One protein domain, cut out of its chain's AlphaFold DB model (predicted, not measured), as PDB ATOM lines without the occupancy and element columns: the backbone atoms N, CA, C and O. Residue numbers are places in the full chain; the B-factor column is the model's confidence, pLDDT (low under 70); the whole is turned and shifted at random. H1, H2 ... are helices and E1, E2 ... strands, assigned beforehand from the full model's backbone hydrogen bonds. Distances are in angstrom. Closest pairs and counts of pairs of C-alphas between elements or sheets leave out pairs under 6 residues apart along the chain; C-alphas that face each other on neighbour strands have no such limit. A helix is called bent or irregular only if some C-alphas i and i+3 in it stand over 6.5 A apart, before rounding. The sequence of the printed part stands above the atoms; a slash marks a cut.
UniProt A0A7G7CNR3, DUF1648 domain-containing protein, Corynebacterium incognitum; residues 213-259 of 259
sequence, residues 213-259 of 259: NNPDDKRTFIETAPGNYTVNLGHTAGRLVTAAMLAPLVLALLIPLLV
ATOM      1  N   ASN A 213      22.987 161.605   8.523       87.88
ATOM      2  CA  ASN A 213      24.033 162.507   8.981       87.88
ATOM      3  C   ASN A 213      25.220 161.694   9.486       87.88
ATOM      4  O   ASN A 213      25.195 161.185  10.608       87.88
ATOM      5  N   ASN A 214      26.241 161.599   8.641       89.06
ATOM      6  CA  ASN A 214      27.520 161.011   8.992       89.06
ATOM      7  C   ASN A 214      28.652 161.950   8.540       89.06
ATOM      8  O   ASN A 214      28.897 162.046   7.335       89.06
ATOM      9  N   PRO A 215      29.332 162.644   9.470       87.44
ATOM     10  CA  PRO A 215      30.472 163.504   9.149       87.44
ATOM     11  C   PRO A 215      31.687 162.761   8.571       87.44
ATOM     12  O   PRO A 215      32.521 163.397   7.930       87.44
ATOM     13  N   ASP A 216      31.794 161.448   8.791       88.25
ATOM     14  CA  ASP A 216      32.910 160.633   8.297       88.25
ATOM     15  C   ASP A 216      32.685 160.152   6.849       88.25
ATOM     16  O   ASP A 216      33.636 159.833   6.131       88.25
ATOM     17  N   ASP A 217      31.430 160.139   6.381       86.19
ATOM     18  CA  ASP A 217      31.076 159.780   5.006       86.19
ATOM     19  C   ASP A 217      31.116 161.009   4.086       86.19
ATOM     20  O   ASP A 217      30.172 161.790   4.008       86.19
ATOM     21  N   LYS A 218      32.200 161.147   3.314       86.75
ATOM     22  CA  LYS A 218      32.448 162.310   2.441       86.75
ATOM     23  C   LYS A 218      31.429 162.506   1.308       86.75
ATOM     24  O   LYS A 218      31.485 163.520   0.607       86.75
ATOM     25  N   ARG A 219      30.532 161.550   1.062       89.75
ATOM     26  CA  ARG A 219      29.557 161.627  -0.033       89.75
ATOM     27  C   ARG A 219      28.438 162.610   0.309       89.75
ATOM     28  O   ARG A 219      27.892 162.592   1.406       89.75
ATOM     29  N   THR A 220      28.062 163.455  -0.656       89.62
ATOM     30  CA  THR A 220      26.898 164.357  -0.520       89.62
ATOM     31  C   THR A 220      25.584 163.621  -0.770       89.62
ATOM     32  O   THR A 220      24.612 163.871  -0.064       89.62
ATOM     33  N   PHE A 221      25.570 162.702  -1.739       89.31
ATOM     34  CA  PHE A 221      24.449 161.809  -2.019       89.31
ATOM     35  C   PHE A 221      24.839 160.379  -1.681       89.31
ATOM     36  O   PHE A 221      25.919 159.924  -2.065       89.31
ATOM     37  N   ILE A 222      23.964 159.681  -0.970       88.44
ATOM     38  CA  ILE A 222      24.198 158.311  -0.519       88.44
ATOM     39  C   ILE A 222      23.026 157.459  -0.960       88.44
ATOM     40  O   ILE A 222      21.869 157.831  -0.767       88.44
ATOM     41  N   GLU A 223      23.343 156.320  -1.558       83.94
ATOM     42  CA  GLU A 223      22.354 155.333  -1.955       83.94
ATOM     43  C   GLU A 223      21.859 154.575  -0.714       83.94
ATOM     44  O   GLU A 223      22.648 153.983   0.021       83.94
ATOM     45  N   THR A 224      20.553 154.633  -0.449       78.00
ATOM     46  CA  THR A 224      19.904 153.987   0.710       78.00
ATOM     47  C   THR A 224      19.220 152.675   0.338       78.00
ATOM     48  O   THR A 224      19.053 151.790   1.176       78.00
ATOM     49  N   ALA A 225      18.841 152.542  -0.927       70.25
ATOM     50  CA  ALA A 225      18.365 151.329  -1.577       70.25
ATOM     51  C   ALA A 225      18.664 151.459  -3.081       70.25
ATOM     52  O   ALA A 225      18.886 152.583  -3.526       70.25
ATOM     53  N   PRO A 226      18.642 150.370  -3.870       71.12
ATOM     54  CA  PRO A 226      18.936 150.436  -5.301       71.12
ATOM     55  C   PRO A 226      18.137 151.537  -6.013       71.12
ATOM     56  O   PRO A 226      16.907 151.480  -6.064       71.12
ATOM     57  N   GLY A 227      18.836 152.555  -6.520       74.81
ATOM     58  CA  GLY A 227      18.239 153.710  -7.204       74.81
ATOM     59  C   GLY A 227      17.620 154.791  -6.301       74.81
ATOM     60  O   GLY A 227      17.191 155.823  -6.815       74.81
ATOM     61  N   ASN A 228      17.605 154.606  -4.979       78.56
ATOM     62  CA  ASN A 228      17.125 155.587  -4.007       78.56
ATOM     63  C   ASN A 228      18.300 156.299  -3.340       78.56
ATOM     64  O   ASN A 228      19.147 155.666  -2.713       78.56
ATOM     65  N   TYR A 229      18.300 157.628  -3.410       85.69
ATOM     66  CA  TYR A 229      19.357 158.465  -2.855       85.69
ATOM     67  C   TYR A 229      18.821 159.391  -1.768       85.69
ATOM     68  O   TYR A 229      17.707 159.906  -1.858       85.69
ATOM     69  N   THR A 230      19.649 159.641  -0.758       89.38
ATOM     70  CA  THR A 230      19.432 160.681   0.250       89.38
ATOM     71  C   THR A 230      20.621 161.635   0.310       89.38
ATOM     72  O   THR A 230      21.700 161.330  -0.203       89.38
ATOM     73  N   VAL A 231      20.425 162.791   0.940       90.69
ATOM     74  CA  VAL A 231      21.465 163.805   1.133       90.69
ATOM     75  C   VAL A 231      22.130 163.619   2.496       90.69
ATOM     76  O   VAL A 231      21.449 163.488   3.512       90.69
ATOM     77  N   ASN A 232      23.463 163.656   2.534       91.75
ATOM     78  CA  ASN A 232      24.217 163.638   3.783       91.75
ATOM     79  C   ASN A 232      24.299 165.032   4.418       91.75
ATOM     80  O   ASN A 232      25.049 165.901   3.971       91.75
ATOM     81  N   LEU A 233      23.574 165.225   5.517       90.62
ATOM     82  CA  LEU A 233      23.524 166.494   6.250       90.62
ATOM     83  C   LEU A 233      24.719 166.711   7.199       90.62
ATOM     84  O   LEU A 233      24.842 167.786   7.805       90.62
ATOM     85  N   GLY A 234      25.631 165.737   7.285       88.44
ATOM     86  CA  GLY A 234      26.908 165.851   7.996       88.44
ATOM     87  C   GLY A 234      27.879 166.849   7.368       88.44
ATOM     88  O   GLY A 234      28.773 167.346   8.052       88.44
ATOM     89  N   HIS A 235      27.653 167.234   6.108       87.75
ATOM     90  CA  HIS A 235      28.519 168.146   5.369       87.75
ATOM     91  C   HIS A 235      27.810 169.411   4.885       87.75
ATOM     92  O   HIS A 235      26.616 169.423   4.583       87.75
ATOM     93  N   THR A 236      28.590 170.486   4.744       90.62
ATOM     94  CA  THR A 236      28.119 171.788   4.252       90.62
ATOM     95  C   THR A 236      27.474 171.688   2.872       90.62
ATOM     96  O   THR A 236      26.426 172.287   2.655       90.62
ATOM     97  N   ALA A 237      28.052 170.895   1.960       92.00
ATOM     98  CA  ALA A 237      27.498 170.691   0.622       92.00
ATOM     99  C   ALA A 237      26.089 170.079   0.673       92.00
ATOM    100  O   ALA A 237      25.173 170.607   0.046       92.00
ATOM    101  N   GLY A 238      25.885 169.033   1.481       90.00
ATOM    102  CA  GLY A 238      24.564 168.431   1.664       90.00
ATOM    103  C   GLY A 238      23.556 169.401   2.273       90.00
ATOM    104  O   GLY A 238      22.447 169.531   1.765       90.00
ATOM    105  N   ARG A 239      23.958 170.179   3.286       91.56
ATOM    106  CA  ARG A 239      23.094 171.226   3.867       91.56
ATOM    107  C   ARG A 239      22.687 172.280   2.837       91.56
ATOM    108  O   ARG A 239      21.530 172.690   2.824       91.56
ATOM    109  N   LEU A 240      23.611 172.701   1.972       93.69
ATOM    110  CA  LEU A 240      23.336 173.678   0.919       93.69
ATOM    111  C   LEU A 240      22.362 173.120  -0.127       93.69
ATOM    112  O   LEU A 240      21.417 173.811  -0.497       93.69
ATOM    113  N   VAL A 241      22.556 171.868  -0.554       91.56
ATOM    114  CA  VAL A 241      21.635 171.178  -1.473       91.56
ATOM    115  C   VAL A 241      20.235 171.101  -0.863       91.56
ATOM    116  O   VAL A 241      19.267 171.499  -1.505       91.56
ATOM    117  N   THR A 242      20.114 170.663   0.392       90.12
ATOM    118  CA  THR A 242      18.815 170.593   1.075       90.12
ATOM    119  C   THR A 242      18.159 171.967   1.209       90.12
ATOM    120  O   THR A 242      16.970 172.100   0.929       90.12
ATOM    121  N   ALA A 243      18.916 173.006   1.576       91.50
ATOM    122  CA  ALA A 243      18.392 174.369   1.648       91.50
ATOM    123  C   ALA A 243      17.887 174.863   0.281       91.50
ATOM    124  O   ALA A 243      16.791 175.416   0.198       91.50
ATOM    125  N   ALA A 244      18.637 174.606  -0.793       92.00
ATOM    126  CA  ALA A 244      18.239 174.963  -2.153       92.00
ATOM    127  C   ALA A 244      16.961 174.232  -2.602       92.00
ATOM    128  O   ALA A 244      16.116 174.837  -3.254       92.00
ATOM    129  N   MET A 245      16.780 172.963  -2.212       87.69
ATOM    130  CA  MET A 245      15.564 172.194  -2.511       87.69
ATOM    131  C   MET A 245      14.330 172.704  -1.753       87.69
ATOM    132  O   MET A 245      13.222 172.642  -2.281       87.69
ATOM    133  N   LEU A 246      14.503 173.211  -0.529       88.81
ATOM    134  CA  LEU A 246      13.401 173.734   0.288       88.81
ATOM    135  C   LEU A 246      13.058 175.198  -0.018       88.81
ATOM    136  O   LEU A 246      11.939 175.631   0.259       88.81
ATOM    137  N   ALA A 247      13.982 175.962  -0.607       89.12
ATOM    138  CA  ALA A 247      13.792 177.387  -0.873       89.12
ATOM    139  C   ALA A 247      12.534 177.711  -1.710       89.12
ATOM    140  O   ALA A 247      11.793 178.602  -1.297       89.12
ATOM    141  N   PRO A 248      12.206 176.999  -2.812       87.25
ATOM    142  CA  PRO A 248      10.995 177.283  -3.585       87.25
ATOM    143  C   PRO A 248       9.709 177.107  -2.774       87.25
ATOM    144  O   PRO A 248       8.785 177.902  -2.918       87.25
ATOM    145  N   LEU A 249       9.660 176.102  -1.892       81.81
ATOM    146  CA  LEU A 249       8.510 175.867  -1.020       81.81
ATOM    147  C   LEU A 249       8.337 177.020  -0.027       81.81
ATOM    148  O   LEU A 249       7.234 177.535   0.133       81.81
ATOM    149  N   VAL A 250       9.428 177.453   0.608       84.94
ATOM    150  CA  VAL A 250       9.404 178.596   1.531       84.94
ATOM    151  C   VAL A 250       8.963 179.867   0.802       84.94
ATOM    152  O   VAL A 250       8.102 180.585   1.296       84.94
ATOM    153  N   LEU A 251       9.487 180.119  -0.400       82.62
ATOM    154  CA  LEU A 251       9.091 181.270  -1.213       82.62
ATOM    155  C   LEU A 251       7.604 181.221  -1.591       82.62
ATOM    156  O   LEU A 251       6.912 182.223  -1.436       82.62
ATOM    157  N   ALA A 252       7.091 180.061  -2.012       76.00
ATOM    158  CA  ALA A 252       5.680 179.884  -2.359       76.00
ATOM    159  C   ALA A 252       4.732 180.158  -1.178       76.00
ATOM    160  O   ALA A 252       3.628 180.652  -1.388       76.00
ATOM    161  N   LEU A 253       5.163 179.879   0.056       76.00
ATOM    162  CA  LEU A 253       4.394 180.178   1.268       76.00
ATOM    163  C   LEU A 253       4.442 181.659   1.660       76.00
ATOM    164  O   LEU A 253       3.486 182.169   2.238       76.00
ATOM    165  N   LEU A 254       5.546 182.348   1.364       77.88
ATOM    166  CA  LEU A 254       5.725 183.756   1.717       77.88
ATOM    167  C   LEU A 254       5.060 184.706   0.718       77.88
ATOM    168  O   LEU A 254       4.564 185.746   1.135       77.88
ATOM    169  N   ILE A 255       5.020 184.361  -0.575       78.19
ATOM    170  CA  ILE A 255       4.466 185.237  -1.623       78.19
ATOM    171  C   ILE A 255       3.034 185.702  -1.296       78.19
ATOM    172  O   ILE A 255       2.830 186.911  -1.282       78.19
ATOM    173  N   PRO A 256       2.067 184.832  -0.939       68.44
ATOM    174  CA  PRO A 256       0.699 185.261  -0.627       68.44
ATOM    175  C   PRO A 256       0.562 186.144   0.624       68.44
ATOM    176  O   PRO A 256      -0.502 186.702   0.850       68.44
ATOM    177  N   LEU A 257       1.596 186.238   1.468       69.75
ATOM    178  CA  LEU A 257       1.605 187.116   2.646       69.75
ATOM    179  C   LEU A 257       2.129 188.525   2.325       69.75
ATOM    180  O   LEU A 257       2.016 189.422   3.157       69.75
ATOM    181  N   LEU A 258       2.752 188.701   1.157       73.31
ATOM    182  CA  LEU A 258       3.437 189.927   0.745       73.31
ATOM    183  C   LEU A 258       2.652 190.746  -0.295       73.31
ATOM    184  O   LEU A 258       3.049 191.875  -0.583       73.31
ATOM    185  N   VAL A 259       1.572 190.192  -0.855       64.06
ATOM    186  CA  VAL A 259       0.678 190.800  -1.865       64.06
ATOM    187  C   VAL A 259      -0.770 190.742  -1.410       64.06
ATOM    188  O   VAL A 259      -1.509 191.693  -1.749       64.06
TER     189      VAL A 259
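AT A GLANCE: This is residues 213 to 259 of the 259 residues of the protein "DUF1648 domain-containing protein" of Corynebacterium incognitum (UniProt A0A7G7CNR3). A small hairpin of strands E1 and E2 stands at one end of a long bent helix, H1, which starts beside the hairpin and sticks out from residue 243 on as a free arm. The printed part has 47 residues, with two named strands and one named helix in the order E1, E2, H1 along the chain; the sheet, of order E1 - E2, is antiparallel, and the class is mixed, helices and strands. The whole is only just extended, close to loose, with a radius of gyration of the C-alphas of 14.3 A, and flat, spanning 44 by 23 by 11 A.

IN THESE COORDINATES: E1 is residues 221 to 225, 12.1 A, from C-alpha 221 at (24.449, 161.809, -2.019). E2 is residues 228 to 231, 10.6 A. H1, residues 236 to 258, was assigned as one helix by its hydrogen bonds but is bent: C-alphas 245 and 248 are 6.9 A apart. Arm H1a is residues 236 to 245, 14.3 A; H1b is residues 248 to 258, 15.4 A, ending at C-alpha 258 (3.437, 189.927, 0.745), and is irregular, with C-alphas 253 and 256 6.6 A apart.

HOW THE PARTS SIT: Hairpin E1 and E2 has N 222 and O 230 within hydrogen-bond range, 2.9 A. The closest C-alphas of E2 and H1a, those of Val 231 and Gly 238, are 5.6 A apart. H1a and H1b stand at a steep tilt of 52 degrees. H1b is apart from E1 and E2. In H1a every O i to N i+4 pair is within range, in H1b 5 of 7.

THE WHOLE: The farthest C-alphas, of Asp 216 and Val 259, are 45.3 A apart. The printed part has no cut, and both links are tight. Residues 256, 257 and 259 have pLDDT under 70.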